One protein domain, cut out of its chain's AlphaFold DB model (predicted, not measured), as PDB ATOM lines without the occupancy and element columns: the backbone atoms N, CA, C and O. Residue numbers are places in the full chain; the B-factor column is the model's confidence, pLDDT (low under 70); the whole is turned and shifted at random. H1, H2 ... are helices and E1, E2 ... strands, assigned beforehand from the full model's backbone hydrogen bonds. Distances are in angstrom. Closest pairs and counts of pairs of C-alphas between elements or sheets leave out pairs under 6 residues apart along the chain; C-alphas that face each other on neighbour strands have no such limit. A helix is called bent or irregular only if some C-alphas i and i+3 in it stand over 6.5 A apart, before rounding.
ATOM      1  N   LEU A   4     -23.274 -23.711  31.716       81.19
ATOM      2  CA  LEU A   4     -22.032 -23.084  32.186       81.19
ATOM      3  C   LEU A   4     -20.916 -23.156  31.148       81.19
ATOM      4  O   LEU A   4     -20.184 -22.189  31.025       81.19
ATOM      5  N   LYS A   5     -20.742 -24.272  30.426       79.75
ATOM      6  CA  LYS A   5     -19.714 -24.347  29.373       79.75
ATOM      7  C   LYS A   5     -19.991 -23.302  28.285       79.75
ATOM      8  O   LYS A   5     -19.053 -22.633  27.869       79.75
ATOM      9  N   CYS A   6     -21.256 -23.110  27.900       83.62
ATOM     10  CA  CYS A   6     -21.664 -22.029  26.996       83.62
ATOM     11  C   CYS A   6     -21.318 -20.653  27.583       83.62
ATOM     12  O   CYS A   6     -20.586 -19.899  26.951       83.62
ATOM     13  N   PHE A   7     -21.729 -20.378  28.831       88.19
ATOM     14  CA  PHE A   7     -21.374 -19.134  29.523       88.19
ATOM     15  C   PHE A   7     -19.859 -18.896  29.564       88.19
ATOM     16  O   PHE A   7     -19.406 -17.814  29.228       88.19
ATOM     17  N   LEU A   8     -19.065 -19.889  29.968       87.44
ATOM     18  CA  LEU A   8     -17.614 -19.758  30.097       87.44
ATOM     19  C   LEU A   8     -16.946 -19.517  28.746       87.44
ATOM     20  O   LEU A   8     -16.023 -18.715  28.676       87.44
ATOM     21  N   SER A   9     -17.426 -20.172  27.688       86.31
ATOM     22  CA  SER A   9     -16.939 -19.959  26.326       86.31
ATOM     23  C   SER A   9     -17.237 -18.539  25.844       86.31
ATOM     24  O   SER A   9     -16.340 -17.865  25.348       86.31
ATOM     25  N   GLU A  10     -18.470 -18.062  26.023       89.56
ATOM     26  CA  GLU A  10     -18.873 -16.705  25.634       89.56
ATOM     27  C   GLU A  10     -18.169 -15.637  26.473       89.56
ATOM     28  O   GLU A  10     -17.693 -14.639  25.941       89.56
ATOM     29  N   PHE A  11     -18.054 -15.859  27.782       89.31
ATOM     30  CA  PHE A  11     -17.374 -14.951  28.694       89.31
ATOM     31  C   PHE A  11     -15.873 -14.892  28.399       89.31
ATOM     32  O   PHE A  11     -15.284 -13.814  28.379       89.31
ATOM     33  N   TYR A  12     -15.246 -16.032  28.101       88.06
ATOM     34  CA  TYR A  12     -13.855 -16.074  27.657       88.06
ATOM     35  C   TYR A  12     -13.661 -15.334  26.337       88.06
ATOM     36  O   TYR A  12     -12.742 -14.522  26.232       88.06
ATOM     37  N   PHE A  13     -14.534 -15.574  25.356       87.44
ATOM     38  CA  PHE A  13     -14.499 -14.871  24.078       87.44
ATOM     39  C   PHE A  13     -14.664 -13.363  24.272       87.44
ATOM     40  O   PHE A  13     -13.881 -12.594  23.735       87.44
ATOM     41  N   TYR A  14     -15.602 -12.927  25.110       88.44
ATOM     42  CA  TYR A  14     -15.776 -11.516  25.448       88.44
ATOM     43  C   TYR A  14     -14.505 -10.899  26.048       88.44
ATOM     44  O   TYR A  14     -14.105  -9.799  25.678       88.44
ATOM     45  N   LEU A  15     -13.837 -11.618  26.953       86.75
ATOM     46  CA  LEU A  15     -12.626 -11.138  27.615       86.75
ATOM     47  C   LEU A  15     -11.391 -11.108  26.707       86.75
ATOM     48  O   LEU A  15     -10.532 -10.244  26.890       86.75
ATOM     49  N   THR A  16     -11.272 -12.071  25.791       83.75
ATOM     50  CA  THR A  16     -10.029 -12.367  25.055       83.75
ATOM     51  C   THR A  16     -10.114 -12.134  23.550       83.75
ATOM     52  O   THR A  16      -9.080 -12.131  22.889       83.75
ATOM     53  N   SER A  17     -11.320 -11.981  23.000       82.62
ATOM     54  CA  SER A  17     -11.625 -12.062  21.564       82.62
ATOM     55  C   SER A  17     -11.170 -13.376  20.905       82.62
ATOM     56  O   SER A  17     -11.021 -13.440  19.686       82.62
ATOM     57  N   ASN A  18     -10.933 -14.432  21.695       77.81
ATOM     58  CA  ASN A  18     -10.450 -15.730  21.230       77.81
ATOM     59  C   ASN A  18     -11.517 -16.818  21.424       77.81
ATOM     60  O   ASN A  18     -12.217 -16.860  22.436       77.81
ATOM     61  N   VAL A  19     -11.649 -17.691  20.426       68.19
ATOM     62  CA  VAL A  19     -12.676 -18.737  20.345       68.19
ATOM     63  C   VAL A  19     -12.271 -19.989  21.134       68.19
ATOM     64  O   VAL A  19     -13.134 -20.726  21.609       68.19
ATOM     65  N   GLU A  20     -10.971 -20.234  21.325       70.56
ATOM     66  CA  GLU A  20     -10.494 -21.409  22.060       70.56
ATOM     67  C   GLU A  20     -10.495 -21.170  23.571       70.56
ATOM     68  O   GLU A  20      -9.573 -20.587  24.144       70.56
ATOM     69  N   TYR A  21     -11.544 -21.659  24.233       67.25
ATOM     70  CA  TYR A  21     -11.680 -21.568  25.682       67.25
ATOM     71  C   TYR A  21     -10.521 -22.261  26.418       67.25
ATOM     72  O   TYR A  21     -10.356 -23.482  26.363       67.25
ATOM     73  N   ASN A  22      -9.752 -21.477  27.178       68.75
ATOM     74  CA  ASN A  22      -8.699 -21.980  28.053       68.75
ATOM     75  C   ASN A  22      -9.167 -22.000  29.519       68.75
ATOM     76  O   ASN A  22      -9.265 -20.957  30.171       68.75
ATOM     77  N   ASN A  23      -9.374 -23.208  30.055       66.19
ATOM     78  CA  ASN A  23      -9.815 -23.457  31.437       66.19
ATOM     79  C   ASN A  23      -8.920 -22.831  32.522       66.19
ATOM     80  O   ASN A  23      -9.337 -22.744  33.673       66.19
ATOM     81  N   ASN A  24      -7.685 -22.440  32.198       73.75
ATOM     82  CA  ASN A  24      -6.739 -21.924  33.186       73.75
ATOM     83  C   ASN A  24      -6.952 -20.440  33.516       73.75
ATOM     84  O   ASN A  24      -6.422 -19.968  34.520       73.75
ATOM     85  N   LEU A  25      -7.701 -19.705  32.687       82.00
ATOM     86  CA  LEU A  25      -7.895 -18.267  32.865       82.00
ATOM     87  C   LEU A  25      -9.075 -17.943  33.787       82.00
ATOM     88  O   LEU A  25      -8.965 -17.072  34.647       82.00
ATOM     89  N   ILE A  26     -10.192 -18.658  33.618       86.88
ATOM     90  CA  ILE A  26     -11.409 -18.471  34.411       86.88
ATOM     91  C   ILE A  26     -11.562 -19.655  35.360       86.88
ATOM     92  O   ILE A  26     -11.804 -20.791  34.954       86.88
ATOM     93  N   LYS A  27     -11.462 -19.379  36.655       87.50
ATOM     94  CA  LYS A  27     -11.628 -20.368  37.711       87.50
ATOM     95  C   LYS A  27     -13.076 -20.398  38.173       87.50
ATOM     96  O   LYS A  27     -13.575 -19.414  38.704       87.50
ATOM     97  N   CYS A  28     -13.729 -21.549  38.063       86.25
ATOM     98  CA  CYS A  28     -15.027 -21.776  38.699       86.25
ATOM     99  C   CYS A  28     -14.847 -22.199  40.160       86.25
ATOM    100  O   CYS A  28     -13.988 -23.026  40.483       86.25
ATOM    101  N   HIS A  29     -15.674 -21.662  41.050       82.75
ATOM    102  CA  HIS A  29     -15.652 -22.002  42.466       82.75
ATOM    103  C   HIS A  29     -16.767 -22.989  42.803       82.75
ATOM    104  O   HIS A  29     -17.861 -22.912  42.269       82.75
ATOM    105  N   SER A  30     -16.509 -23.911  43.729       73.62
ATOM    106  CA  SER A  30     -17.516 -24.857  44.245       73.62
ATOM    107  C   SER A  30     -17.704 -24.756  45.760       73.62
ATOM    108  O   SER A  30     -18.470 -25.512  46.357       73.62
ATOM    109  N   ARG A  31     -16.974 -23.841  46.408       75.62
ATOM    110  CA  ARG A  31     -16.941 -23.629  47.859       75.62
ATOM    111  C   ARG A  31     -16.790 -22.142  48.143       75.62
ATOM    112  O   ARG A  31     -16.238 -21.422  47.316       75.62
ATOM    113  N   LYS A  32     -17.240 -21.710  49.327       79.44
ATOM    114  CA  LYS A  32     -17.154 -20.311  49.784       79.44
ATOM    115  C   LYS A  32     -17.743 -19.309  48.781       79.44
ATOM    116  O   LYS A  32     -17.227 -18.215  48.616       79.44
ATOM    117  N   LEU A  33     -18.836 -19.676  48.114       78.06
ATOM    118  CA  LEU A  33     -19.420 -18.881  47.024       78.06
ATOM    119  C   LEU A  33     -19.916 -17.503  47.477       78.06
ATOM    120  O   LEU A  33     -19.976 -16.581  46.677       78.06
ATOM    121  N   CYS A  34     -20.246 -17.350  48.762       78.94
ATOM    122  CA  CYS A  34     -20.593 -16.048  49.335       78.94
ATOM    123  C   CYS A  34     -19.377 -15.107  49.416       78.94
ATOM    124  O   CYS A  34     -19.541 -13.903  49.270       78.94
ATOM    125  N   GLU A  35     -18.177 -15.657  49.631       82.06
ATOM    126  CA  GLU A  35     -16.920 -14.905  49.747       82.06
ATOM    127  C   GLU A  35     -16.262 -14.709  48.373       82.06
ATOM    128  O   GLU A  35     -15.844 -13.611  48.029       82.06
ATOM    129  N   LEU A  36     -16.175 -15.782  47.581       84.88
ATOM    130  CA  LEU A  36     -15.378 -15.833  46.352       84.88
ATOM    131  C   LEU A  36     -16.205 -15.688  45.069       84.88
ATOM    132  O   LEU A  36     -15.628 -15.661  43.984       84.88
ATOM    133  N   GLY A  37     -17.532 -15.649  45.154       87.38
ATOM    134  CA  GLY A  37     -18.397 -15.727  43.977       87.38
ATOM    135  C   GLY A  37     -18.368 -17.093  43.295       87.38
ATOM    136  O   GLY A  37     -17.781 -18.056  43.793       87.38
ATOM    137  N   ASP A  38     -19.022 -17.169  42.143       86.56
ATOM    138  CA  ASP A  38     -19.194 -18.385  41.341       86.56
ATOM    139  C   ASP A  38     -18.016 -18.654  40.407       86.56
ATOM    140  O   ASP A  38     -17.702 -19.808  40.095       86.56
ATOM    141  N   PHE A  39     -17.340 -17.594  39.978       89.62
ATOM    142  CA  PHE A  39     -16.140 -17.681  39.165       89.62
ATOM    143  C   PHE A  39     -15.231 -16.476  39.399       89.62
ATOM    144  O   PHE A  39     -15.668 -15.428  39.879       89.62
ATOM    145  N   SER A  40     -13.955 -16.637  39.066       91.31
ATOM    146  CA  SER A  40     -12.962 -15.574  39.145       91.31
ATOM    147  C   SER A  40     -11.920 -15.664  38.040       91.31
ATOM    148  O   SER A  40     -11.711 -16.722  37.451       91.31
ATOM    149  N   PHE A  41     -11.246 -14.549  37.779       90.19
ATOM    150  CA  PHE A  41     -10.005 -14.519  37.009       90.19
ATOM    151  C   PHE A  41      -9.073 -13.458  37.594       90.19
ATOM    152  O   PHE A  41      -9.525 -12.445  38.128       90.19
ATOM    153  N   SER A  42      -7.765 -13.691  37.510       88.44
ATOM    154  CA  SER A  42      -6.749 -12.749  37.990       88.44
ATOM    155  C   SER A  42      -6.121 -12.007  36.822       88.44
ATOM    156  O   SER A  42      -5.687 -12.638  35.860       88.44
ATOM    157  N   LEU A  43      -5.986 -10.682  36.937       83.62
ATOM    158  CA  LEU A  43      -5.262  -9.865  35.955       83.62
ATOM    159  C   LEU A  43      -3.769 -10.227  35.887       83.62
ATOM    160  O   LEU A  43      -3.117 -10.014  34.869       83.62
ATOM    161  N   GLN A  44      -3.212 -10.837  36.938       78.19
ATOM    162  CA  GLN A  44      -1.828 -11.319  36.917       78.19
ATOM    163  C   GLN A  44      -1.646 -12.508  35.965       78.19
ATOM    164  O   GLN A  44      -0.593 -12.636  35.343       78.19
ATOM    165  N   SER A  45      -2.678 -13.342  35.813       70.69
ATOM    166  CA  SER A  45      -2.672 -14.505  34.918       70.69
ATOM    167  C   SER A  45      -2.737 -14.123  33.433       70.69
ATOM    168  O   SER A  45      -2.493 -14.967  32.576       70.69
ATOM    169  N   VAL A  46      -3.030 -12.856  33.126       66.31
ATOM    170  CA  VAL A  46      -3.217 -12.322  31.764       66.31
ATOM    171  C   VAL A  46      -1.897 -11.871  31.134       66.31
ATOM    172  O   VAL A  46      -1.771 -11.881  29.915       66.31
ATOM    173  N   LYS A  47      -0.862 -11.568  31.934       58.91
ATOM    174  CA  LYS A  47       0.428 -11.010  31.466       58.91
ATOM    175  C   LYS A  47       1.179 -11.861  30.417       58.91
ATOM    176  O   LYS A  47       2.164 -11.397  29.849       58.91
ATOM    177  N   GLY A  48       0.743 -13.099  30.165       55.59
ATOM    178  CA  GLY A  48       1.271 -13.992  29.127       55.59
ATOM    179  C   GLY A  48       0.522 -13.977  27.785       55.59
ATOM    180  O   GLY A  48       1.029 -14.556  26.827       55.59
ATOM    181  N   LEU A  49      -0.644 -13.328  27.677       63.59
ATOM    182  CA  LEU A  49      -1.445 -13.235  26.446       63.59
ATOM    183  C   LEU A  49      -0.920 -12.104  25.541       63.59
ATOM    184  O   LEU A  49      -1.584 -11.096  25.305       63.59
ATOM    185  N   LYS A  50       0.324 -12.245  25.073       53.25
ATOM    186  CA  LYS A  50       0.962 -11.278  24.166       53.25
ATOM    187  C   LYS A  50       0.341 -11.364  22.767       53.25
ATOM    188  O   LYS A  50       0.250 -12.452  22.211       53.25
ATOM    189  N   GLY A  51      -0.011 -10.216  22.181       54.03
ATOM    190  CA  GLY A  51      -0.375 -10.100  20.760       54.03
ATOM    191  C   GLY A  51      -1.870 -10.096  20.427       54.03
ATOM    192  O   GLY A  51      -2.205 -10.105  19.247       54.03
ATOM    193  N   VAL A  52      -2.763 -10.054  21.422       56.28
ATOM    194  CA  VAL A  52      -4.210  -9.898  21.201       56.28
ATOM    195  C   VAL A  52      -4.707  -8.675  21.969       56.28
ATOM    196  O   VAL A  52      -4.535  -8.582  23.187       56.28
ATOM    197  N   GLU A  53      -5.305  -7.722  21.256       62.47
ATOM    198  CA  GLU A  53      -5.985  -6.575  21.852       62.47
ATOM    199  C   GLU A  53      -7.263  -7.082  22.538       62.47
ATOM    200  O   GLU A  53      -8.293  -7.304  21.904       62.47
ATOM    201  N   CYS A  54      -7.168  -7.362  23.837       78.19
ATOM    202  CA  CYS A  54      -8.254  -7.950  24.607       78.19
ATOM    203  C   CYS A  54      -8.588  -7.122  25.848       78.19
ATOM    204  O   CYS A  54      -7.731  -6.415  26.385       78.19
ATOM    205  N   ILE A  55      -9.836  -7.223  26.319       84.19
ATOM    206  CA  ILE A  55     -10.347  -6.444  27.460       84.19
ATOM    207  C   ILE A  55      -9.464  -6.642  28.694       84.19
ATOM    208  O   ILE A  55      -9.233  -5.707  29.454       84.19
ATOM    209  N   LEU A  56      -8.915  -7.842  28.872       82.19
ATOM    210  CA  LEU A  56      -8.041  -8.143  29.998       82.19
ATOM    211  C   LEU A  56      -6.714  -7.371  29.977       82.19
ATOM    212  O   LEU A  56      -6.260  -6.959  31.043       82.19
ATOM    213  N   ASN A  57      -6.110  -7.155  28.803       82.06
ATOM    214  CA  ASN A  57      -4.892  -6.344  28.678       82.06
ATOM    215  C   ASN A  57      -5.207  -4.877  28.989       82.06
ATOM    216  O   ASN A  57      -4.551  -4.281  29.839       82.06
ATOM    217  N   LYS A  58      -6.309  -4.360  28.434       84.12
ATOM    218  CA  LYS A  58      -6.797  -2.999  28.707       84.12
ATOM    219  C   LYS A  58      -7.112  -2.772  30.191       84.12
ATOM    220  O   LYS A  58      -6.785  -1.730  30.747       84.12
ATOM    221  N   LEU A  59      -7.693  -3.764  30.869       85.00
ATOM    222  CA  LEU A  59      -7.922  -3.731  32.319       85.00
ATOM    223  C   LEU A  59      -6.618  -3.788  33.127       85.00
ATOM    224  O   LEU A  59      -6.520  -3.156  34.177       85.00
ATOM    225  N   ALA A  60      -5.622  -4.557  32.676       83.44
ATOM    226  CA  ALA A  60      -4.326  -4.665  33.348       83.44
ATOM    227  C   ALA A  60      -3.479  -3.388  33.200       83.44
ATOM    228  O   ALA A  60      -2.726  -3.046  34.113       83.44
ATOM    229  N   GLU A  61      -3.625  -2.691  32.075       84.12
ATOM    230  CA  GLU A  61      -2.957  -1.425  31.751       84.12
ATOM    231  C   GLU A  61      -3.737  -0.196  32.262       84.12
ATOM    232  O   GLU A  61      -3.249   0.927  32.172       84.12
ATOM    233  N   ASN A  62      -4.900  -0.415  32.894       83.31
ATOM    234  CA  ASN A  62      -5.837   0.612  33.371       83.31
ATOM    235  C   ASN A  62      -6.366   1.543  32.259       83.31
ATOM    236  O   ASN A  62      -6.724   2.686  32.528       83.31
ATOM    237  N   GLU A  63      -6.446   1.055  31.019       84.31
ATOM    238  CA  GLU A  63      -7.089   1.758  29.899       84.31
ATOM    239  C   GLU A  63      -8.623   1.722  29.986       84.31
ATOM    240  O   GLU A  63      -9.305   2.586  29.439       84.31
ATOM    241  N   ILE A  64      -9.170   0.709  30.665       85.31
ATOM    242  CA  ILE A  64     -10.599   0.585  30.962       85.31
ATOM    243  C   ILE A  64     -10.797   0.760  32.463       85.31
ATOM    244  O   ILE A  64     -10.158   0.069  33.264       85.31
ATOM    245  N   ASP A  65     -11.722   1.643  32.835       89.81
ATOM    246  CA  ASP A  65     -12.136   1.793  34.223       89.81
ATOM    247  C   ASP A  65     -12.794   0.505  34.740       89.81
ATOM    248  O   ASP A  65     -13.634  -0.126  34.089       89.81
ATOM    249  N   ARG A  66     -12.383   0.098  35.942       88.69
ATOM    250  CA  ARG A  66     -12.821  -1.163  36.536       88.69
ATOM    251  C   ARG A  66     -14.312  -1.159  36.838       88.69
ATOM    252  O   ARG A  66     -14.939  -2.197  36.631       88.69
ATOM    253  N   ASP A  67     -14.876  -0.048  37.303       88.56
ATOM    254  CA  ASP A  67     -16.297   0.042  37.638       88.56
ATOM    255  C   ASP A  67     -17.159   0.072  36.377       88.56
ATOM    256  O   ASP A  67     -18.217  -0.562  36.336       88.56
ATOM    257  N   ASP A  68     -16.696   0.734  35.320       88.44
ATOM    258  CA  ASP A  68     -17.379   0.719  34.027       88.44
ATOM    259  C   ASP A  68     -17.364  -0.670  33.381       88.44
ATOM    260  O   ASP A  68     -18.383  -1.110  32.842       88.44
ATOM    261  N   PHE A  69     -16.270  -1.422  33.531       89.69
ATOM    262  CA  PHE A  69     -16.247  -2.838  33.174       89.69
ATOM    263  C   PHE A  69     -17.247  -3.660  34.002       89.69
ATOM    264  O   PHE A  69     -18.000  -4.457  33.445       89.69
ATOM    265  N   LEU A  70     -17.326  -3.462  35.325       89.06
ATOM    266  CA  LEU A  70     -18.314  -4.173  36.149       89.06
ATOM    267  C   LEU A  70     -19.755  -3.881  35.698       89.06
ATOM    268  O   LEU A  70     -20.574  -4.801  35.632       89.06
ATOM    269  N   LYS A  71     -20.067  -2.623  35.364       86.44
ATOM    270  CA  LYS A  71     -21.388  -2.221  34.856       86.44
ATOM    271  C   LYS A  71     -21.685  -2.845  33.495       86.44
ATOM    272  O   LYS A  71     -22.807  -3.312  33.280       86.44
ATOM    273  N   SER A  72     -20.703  -2.888  32.591       86.88
ATOM    274  CA  SER A  72     -20.896  -3.446  31.249       86.88
ATOM    275  C   SER A  72     -21.277  -4.926  31.309       86.88
ATOM    276  O   SER A  72     -22.191  -5.352  30.601       86.88
ATOM    277  N   LEU A  73     -20.692  -5.696  32.231       85.81
ATOM    278  CA  LEU A  73     -20.980  -7.124  32.389       85.81
ATOM    279  C   LEU A  73     -22.436  -7.434  32.742       85.81
ATOM    280  O   LEU A  73     -22.950  -8.473  32.327       85.81
ATOM    281  N   VAL A  74     -23.103  -6.559  33.496       78.88
ATOM    282  CA  VAL A  74     -24.512  -6.746  33.885       78.88
ATOM    283  C   VAL A  74     -25.456  -6.488  32.704       78.88
ATOM    284  O   VAL A  74     -26.549  -7.048  32.655       78.88
ATOM    285  N   SER A  75     -25.032  -5.671  31.735       79.44
ATOM    286  CA  SER A  75     -25.836  -5.325  30.556       79.44
ATOM    287  C   SER A  75     -25.840  -6.404  29.465       79.44
ATOM    288  O   SER A  75     -26.768  -6.462  28.656       79.44
ATOM    289  N   VAL A  76     -24.834  -7.283  29.453       84.69
ATOM    290  CA  VAL A  76     -24.712  -8.354  28.458       84.69
ATOM    291  C   VAL A  76     -25.706  -9.483  28.758       84.69
ATOM    292  O   VAL A  76     -25.874  -9.918  29.901       84.69
ATOM    293  N   GLN A  77     -26.368  -9.983  27.712       86.38
ATOM    294  CA  GLN A  77     -27.278 -11.125  27.812       86.38
ATOM    295  C   GLN A  77     -26.493 -12.435  27.810       86.38
ATOM    296  O   GLN A  77     -26.257 -13.039  26.770       86.38
ATOM    297  N   TRP A  78     -26.093 -12.862  29.002       88.88
ATOM    298  CA  TRP A  78     -25.428 -14.141  29.217       88.88
ATOM    299  C   TRP A  78     -26.428 -15.300  29.356       88.88
ATOM    300  O   TRP A  78     -27.483 -15.112  29.976       88.88
ATOM    301  N   PRO A  79     -26.049 -16.534  28.966       85.38
ATOM    302  CA  PRO A  79     -26.774 -17.752  29.330       85.38
ATOM    303  C   PRO A  79     -26.953 -17.895  30.850       85.38
ATOM    304  O   PRO A  79     -27.965 -18.407  31.325       85.38
ATOM    305  N   LEU A  80     -25.979 -17.403  31.626       88.38
ATOM    306  CA  LEU A  80     -26.062 -17.251  33.078       88.38
ATOM    307  C   LEU A  80     -25.859 -15.786  33.458       88.38
ATOM    308  O   LEU A  80     -24.740 -15.277  33.449       88.38
ATOM    309  N   LYS A  81     -26.949 -15.108  33.825       90.44
ATOM    310  CA  LYS A  81     -26.919 -13.684  34.185       90.44
ATOM    311  C   LYS A  81     -26.025 -13.431  35.395       90.44
ATOM    312  O   LYS A  81     -26.156 -14.099  36.421       90.44
ATOM    313  N   ILE A  82     -25.172 -12.416  35.306       90.94
ATOM    314  CA  ILE A  82     -24.343 -11.938  36.415       90.94
ATOM    315  C   ILE A  82     -25.173 -10.936  37.228       90.94
ATOM    316  O   ILE A  82     -25.698  -9.971  36.686       90.94
ATOM    317  N   SER A  83     -25.328 -11.184  38.528       88.69
ATOM    318  CA  SER A  83     -26.071 -10.309  39.454       88.69
ATOM    319  C   SER A  83     -25.188  -9.295  40.166       88.69
ATOM    320  O   SER A  83     -25.628  -8.196  40.486       88.69
ATOM    321  N   LYS A  84     -23.949  -9.691  40.452       89.00
ATOM    322  CA  LYS A  84     -22.964  -8.891  41.166       89.00
ATOM    323  C   LYS A  84     -21.587  -9.293  40.671       89.00
ATOM    324  O   LYS A  84     -21.337 -10.468  40.408       89.00
ATOM    325  N   ALA A  85     -20.693  -8.327  40.593       91.38
ATOM    326  CA  ALA A  85     -19.285  -8.568  40.371       91.38
ATOM    327  C   ALA A  85     -18.476  -7.586  41.221       91.38
ATOM    328  O   ALA A  85     -18.939  -6.479  41.485       91.38
ATOM    329  N   ILE A  86     -17.323  -8.025  41.717       92.12
ATOM    330  CA  ILE A  86     -16.444  -7.222  42.573       92.12
ATOM    331  C   ILE A  86     -14.985  -7.479  42.220       92.12
ATOM    332  O   ILE A  86     -14.628  -8.555  41.736       92.12
ATOM    333  N   TRP A  87     -14.146  -6.503  42.540       91.75
ATOM    334  CA  TRP A  87     -12.702  -6.663  42.552       91.75
ATOM    335  C   TRP A  87     -12.224  -6.928  43.976       91.75
ATOM    336  O   TRP A  87     -12.612  -6.228  44.909       91.75
ATOM    337  N   ILE A  88     -11.375  -7.940  44.133       90.75
ATOM    338  CA  ILE A  88     -10.592  -8.173  45.347       90.75
ATOM    339  C   ILE A  88      -9.132  -8.163  44.900       90.75
ATOM    340  O   ILE A  88      -8.695  -9.031  44.141       90.75
ATOM    341  N   ASP A  89      -8.406  -7.123  45.303       87.81
ATOM    342  CA  ASP A  89      -7.068  -6.792  44.811       87.81
ATOM    343  C   ASP A  89      -7.023  -6.669  43.270       87.81
ATOM    344  O   ASP A  89      -7.511  -5.700  42.685       87.81
ATOM    345  N   ASN A  90      -6.451  -7.667  42.593       88.25
ATOM    346  CA  ASN A  90      -6.357  -7.761  41.130       88.25
ATOM    347  C   ASN A  90      -7.110  -8.976  40.572       88.25
ATOM    348  O   ASN A  90      -6.837  -9.427  39.456       88.25
ATOM    349  N   THR A  91      -8.034  -9.518  41.361       90.62
ATOM    350  CA  THR A  91      -8.866 -10.655  40.984       90.62
ATOM    351  C   THR A  91     -10.308 -10.199  40.847       90.62
ATOM    352  O   THR A  91     -10.881  -9.594  41.753       90.62
ATOM    353  N   PHE A  92     -10.888 -10.491  39.693       92.31
ATOM    354  CA  PHE A  92     -12.306 -10.317  39.443       92.31
ATOM    355  C   PHE A  92     -13.075 -11.482  40.062       92.31
ATOM    356  O   PHE A  92     -12.685 -12.635  39.882       92.31
ATOM    357  N   HIS A  93     -14.196 -11.197  40.720       93.00
ATOM    358  CA  HIS A  93     -15.110 -12.197  41.265       93.00
ATOM    359  C   HIS A  93     -16.539 -11.939  40.780       93.00
ATOM    360  O   HIS A  93     -17.123 -10.899  41.084       93.00
ATOM    361  N   GLY A  94     -17.113 -12.900  40.051       91.38
ATOM    362  CA  GLY A  94     -18.467 -12.827  39.498       91.38
ATOM    363  C   GLY A  94     -19.471 -13.693  40.259       91.38
ATOM    364  O   GLY A  94     -19.156 -14.805  40.682       91.38
ATOM    365  N   PHE A  95     -20.698 -13.195  40.417       90.06
ATOM    366  CA  PHE A  95     -21.801 -13.859  41.117       90.06
ATOM    367  C   PHE A  95     -23.015 -13.959  40.195       90.06
ATOM    368  O   PHE A  95     -23.589 -12.943  39.789       90.06
ATOM    369  N   PHE A  96     -23.464 -15.174  39.903       89.12
ATOM    370  CA  PHE A  96     -24.657 -15.391  39.098       89.12
ATOM    371  C   PHE A  96     -25.924 -14.964  39.835       89.12
ATOM    372  O   PHE A  96     -26.064 -15.145  41.046       89.12
ATOM    373  N   ASN A  97     -26.894 -14.462  39.075       88.31
ATOM    374  CA  ASN A  97     -28.268 -14.347  39.526       88.31
ATOM    375  C   ASN A  97     -28.819 -15.760  39.761       88.31
ATOM    376  O   ASN A  97     -29.147 -16.471  38.813       88.31
ATOM    377  N   LYS A  98     -28.885 -16.179  41.030       83.94
ATOM    378  CA  LYS A  98     -29.244 -17.556  41.396       83.94
ATOM    379  C   LYS A  98     -30.608 -17.993  40.853       83.94
ATOM    380  O   LYS A  98     -30.647 -19.071  40.266       83.94
ATOM    381  N   PRO A  99     -31.690 -17.198  40.966       86.81
ATOM    382  CA  PRO A  99     -32.983 -17.591  40.410       86.81
ATOM    383  C   PRO A  99     -32.930 -17.847  38.901       86.81
ATOM    384  O   PRO A  99     -33.366 -18.902  38.448       86.81
ATOM    385  N   SER A 100     -32.313 -16.936  38.138       87.38
ATOM    386  CA  SER A 100     -32.162 -17.091  36.684       87.38
ATOM    387  C   SER A 100     -31.287 -18.294  36.331       87.38
ATOM    388  O   SER A 100     -31.586 -19.020  35.389       87.38
ATOM    389  N   ALA A 101     -30.223 -18.535  37.104       85.38
ATOM    390  CA  ALA A 101     -29.352 -19.684  36.904       85.38
ATOM    391  C   ALA A 101     -30.089 -21.011  37.156       85.38
ATOM    392  O   ALA A 101     -29.959 -21.929  36.352       85.38
ATOM    393  N   PHE A 102     -30.887 -21.126  38.227       83.94
ATOM    394  CA  PHE A 102     -31.677 -22.339  38.481       83.94
ATOM    395  C   PHE A 102     -32.682 -22.607  37.375       83.94
ATOM    396  O   PHE A 102     -32.751 -23.739  36.898       83.94
ATOM    397  N   PHE A 103     -33.392 -21.567  36.942       86.50
ATOM    398  CA  PHE A 103     -34.324 -21.652  35.829       86.50
ATOM    399  C   PHE A 103     -33.631 -22.179  34.566       86.50
ATOM    400  O   PHE A 103     -34.005 -23.239  34.076       86.50
ATOM    401  N   ALA A 104     -32.560 -21.519  34.110       85.12
ATOM    402  CA  ALA A 104     -31.849 -21.899  32.886       85.12
ATOM    403  C   ALA A 104     -31.317 -23.343  32.929       85.12
ATOM    404  O   ALA A 104     -31.337 -24.062  31.931       85.12
ATOM    405  N   ILE A 105     -30.851 -23.793  34.095       80.81
ATOM    406  CA  ILE A 105     -30.309 -25.144  34.260       80.81
ATOM    407  C   ILE A 105     -31.416 -26.187  34.260       80.81
ATOM    408  O   ILE A 105     -31.295 -27.184  33.555       80.81
ATOM    409  N   ILE A 106     -32.473 -25.987  35.051       83.81
ATOM    410  CA  ILE A 106     -33.569 -26.955  35.137       83.81
ATOM    411  C   ILE A 106     -34.311 -27.011  33.805       83.81
ATOM    412  O   ILE A 106     -34.596 -28.104  33.329       83.81
ATOM    413  N   GLN A 107     -34.534 -25.870  33.156       86.12
ATOM    414  CA  GLN A 107     -35.068 -25.828  31.802       86.12
ATOM    415  C   GLN A 107     -34.194 -26.642  30.839       86.12
ATOM    416  O   GLN A 107     -34.701 -27.542  30.178       86.12
ATOM    417  N   GLY A 108     -32.874 -26.428  30.836       81.00
ATOM    418  CA  GLY A 108     -31.964 -27.205  29.989       81.00
ATOM    419  C   GLY A 108     -31.940 -28.709  30.306       81.00
ATOM    420  O   GLY A 108     -31.681 -29.521  29.417       81.00
ATOM    421  N   VAL A 109     -32.211 -29.110  31.554       81.31
ATOM    422  CA  VAL A 109     -32.406 -30.522  31.937       81.31
ATOM    423  C   VAL A 109     -33.704 -31.061  31.335       81.31
ATOM    424  O   VAL A 109     -33.691 -32.113  30.700       81.31
ATOM    425  N   LEU A 110     -34.812 -30.333  31.507       83.75
ATOM    426  CA  LEU A 110     -36.140 -30.724  31.029       83.75
ATOM    427  C   LEU A 110     -36.208 -30.795  29.497       83.75
ATOM    428  O   LEU A 110     -36.812 -31.721  28.963       83.75
ATOM    429  N   GLU A 111     -35.550 -29.876  28.791       84.88
ATOM    430  CA  GLU A 111     -35.452 -29.873  27.325       84.88
ATOM    431  C   GLU A 111     -34.672 -31.084  26.800       84.88
ATOM    432  O   GLU A 111     -35.049 -31.684  25.794       84.88
ATOM    433  N   LYS A 112     -33.606 -31.483  27.506       78.06
ATOM    434  CA  LYS A 112     -32.796 -32.651  27.141       78.06
ATOM    435  C   LYS A 112     -33.463 -33.985  27.492       78.06
ATOM    436  O   LYS A 112     -33.092 -34.990  26.890       78.06
ATOM    437  N   LYS A 113     -34.434 -34.016  28.414       81.50
ATOM    438  CA  LYS A 113     -35.154 -35.233  28.847       81.50
ATOM    439  C   LYS A 113     -34.180 -36.388  29.134       81.50
ATOM    440  O   LYS A 113     -33.214 -36.211  29.875       81.50
ATOM    441  N   ASP A 114     -34.382 -37.541  28.497       74.25
ATOM    442  CA  ASP A 114     -33.566 -38.746  28.662       74.25
ATOM    443  C   ASP A 114     -32.122 -38.589  28.162       74.25
ATOM    444  O   ASP A 114     -31.261 -39.397  28.517       74.25
ATOM    445  N   ASN A 115     -31.841 -37.547  27.370       72.31
ATOM    446  CA  ASN A 115     -30.500 -37.216  26.885       72.31
ATOM    447  C   ASN A 115     -29.706 -36.356  27.873       72.31
ATOM    448  O   ASN A 115     -28.524 -36.079  27.651       72.31
ATOM    449  N   ILE A 330     -25.680 -29.481  43.474       50.03
ATOM    450  CA  ILE A 330     -26.581 -29.971  42.422       50.03
ATOM    451  C   ILE A 330     -26.254 -29.212  41.137       50.03
ATOM    452  O   ILE A 330     -25.753 -29.794  40.198       50.03
ATOM    453  N   THR A 331     -26.346 -27.892  41.123       46.03
ATOM    454  CA  THR A 331     -25.993 -27.050  39.985       46.03
ATOM    455  C   THR A 331     -24.596 -27.353  39.436       46.03
ATOM    456  O   THR A 331     -24.538 -27.678  38.273       46.03
ATOM    457  N   TYR A 332     -23.496 -27.398  40.195       45.34
ATOM    458  CA  TYR A 332     -22.150 -27.710  39.679       45.34
ATOM    459  C   TYR A 332     -21.957 -29.178  39.310       45.34
ATOM    460  O   TYR A 332     -21.356 -29.426  38.276       45.34
ATOM    461  N   THR A 333     -22.444 -30.164  40.067       47.75
ATOM    462  CA  THR A 333     -22.358 -31.587  39.680       47.75
ATOM    463  C   THR A 333     -23.199 -31.882  38.434       47.75
ATOM    464  O   THR A 333     -22.812 -32.726  37.637       47.75
ATOM    465  N   TYR A 334     -24.287 -31.145  38.216       46.59
ATOM    466  CA  TYR A 334     -25.160 -31.226  37.041       46.59
ATOM    467  C   TYR A 334     -24.709 -30.281  35.895       46.59
ATOM    468  O   TYR A 334     -25.017 -30.498  34.728       46.59
ATOM    469  N   ILE A 335     -23.915 -29.252  36.191       42.47
ATOM    470  CA  ILE A 335     -23.295 -28.341  35.216       42.47
ATOM    471  C   ILE A 335     -21.983 -28.915  34.655       42.47
ATOM    472  O   ILE A 335     -21.662 -28.701  33.485       42.47
ATOM    473  N   SER A 336     -21.170 -29.540  35.512       35.19
ATOM    474  CA  SER A 336     -19.806 -29.999  35.197       35.19
ATOM    475  C   SER A 336     -19.756 -31.433  34.690       35.19
ATOM    476  O   SER A 336     -18.736 -31.836  34.140       35.19
ATOM    477  N   ARG A 337     -20.859 -32.181  34.816       38.03
ATOM    478  CA  ARG A 337     -21.056 -33.449  34.109       38.03
ATOM    479  C   ARG A 337     -21.520 -33.171  32.678       38.03
ATOM    480  O   ARG A 337     -22.690 -33.315  32.349       38.03
TER     481      ARG A 337
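AT A GLANCE: This is residues 4 to 115 and 330 to 337 of the 338 residues of a protein of Agrilus planipennis (UniProt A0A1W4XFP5). A small antiparallel sheet of three strands has H5 running along one face and the short H2 over the other, while the long helix H6 follows from the end of E3 and makes an arm whose last residues, 110 to 115, stick out. H1 reaches from H7, which lies beside H6, to H4, which sits next to the short H3 at the far end from that arm. The printed part has 120 residues with seven named helices and three named strands, in the order H1, H2, E1, H3, H4, H5, E2, E3, H6, H7, and the sheet's order is E1, E3, E2. The class is mixed, helices and strands. The whole is compact, with a radius of gyration of the C-alphas of 14.8 A, yet elongated in outline, spanning 47 by 28 by 25 A.

HOW THE PARTS SIT: H1, residues 4 to 16, touches H4, residues 55 to 60, with residues 14 to 16 alone. Their closest C-alphas are those of Leu 15 and Ile 55, 5.2 A apart, and the two run the same way at a steep tilt of 63 degrees. With residues 4 and 5 alone, H1 only just touches H7, residues 330 to 336, with 3 pairs of C-alphas within 8 A; the closest, Leu 4 and Ile 335, are 6.2 A apart. In the stretch after H1, residues 27 to 28 pair with residues 39 to 40 of E1, residues 39 to 42, antiparallel. H2, residues 33 to 36, is on the sheet over E3, residues 91 to 96, at a height over the sheet of 8.3 A. E1 is an edge strand and the antiparallel neighbour of E3, with N 94 and O 39 at 2.9 A and N 41 and O 92 at 3.2 A. H3, residues 43 to 46, touches H4, the C-alphas of Leu 43 and Ala 60 being closest at 5.9 A. H5, residues 66 to 75, is on the opposite face of the sheet from H2, over E2, residues 82 to 88, at a height of 8.8 A. It runs along the strands, at 11 degrees to E2 on the local plane; the closest C-alphas of H5 and E2 are those of Val 74 and Ile 82, 5.8 A apart. E2 and E3 form a hairpin, with N 86 and O 93 at 2.9 A and N 95 and O 84 at 2.8 A. H6, residues 98 to 115, only grazes the sheet with its residues 98 to 102. With residues 102 to 105 alone it only just touches H7, with 3 pairs of C-alphas within 8 A, at a steep tilt of 66 degrees; the closest, Ile 105 and Thr 331, are 7.4 A apart. H1 is apart from E1, E2 and E3. Every O i to N i+4 pair is within hydrogen-bond range in H1, H4 and H7; in H5 it is 4 of 6 and in H6 12 of 14, while H2 and H3 are too short for such a pair.

IN THESE COORDINATES: H1 begins at C-alpha 4, at (-22.032, -23.084, 32.186), and is 17.6 A long. H2 measures 5.1 A, E1 10.7 A, H3 5.3 A and H4 8.6 A. H5 is 14.9 A long, E2 16.8 A and E3 16.6 A, with C-alpha 91 at (-8.866, -10.655, 40.984). H6 is 24.5 A from first to last C-alpha, with a kink of 32 degrees near residue 109, and is irregular: C-alphas 111 and 114 are 9.2 A apart. H7 is 9.9 A long and ends at C-alpha 336, at (-19.806, -29.999, 35.197).

THE WHOLE: The two C-alphas farthest apart are those of Glu 63 and Asp 114, at 48.4 A. Residues 116 to 329 are not printed, and C-alphas 115 and 330 are 17.6 A apart across this cut. The link from H1 to H2, 16 residues, is long. The mean pLDDT of the printed part is 79.9; it is under 70 at residue 19 and at residues 21 to 23, 46 to 53 and 330 to 337.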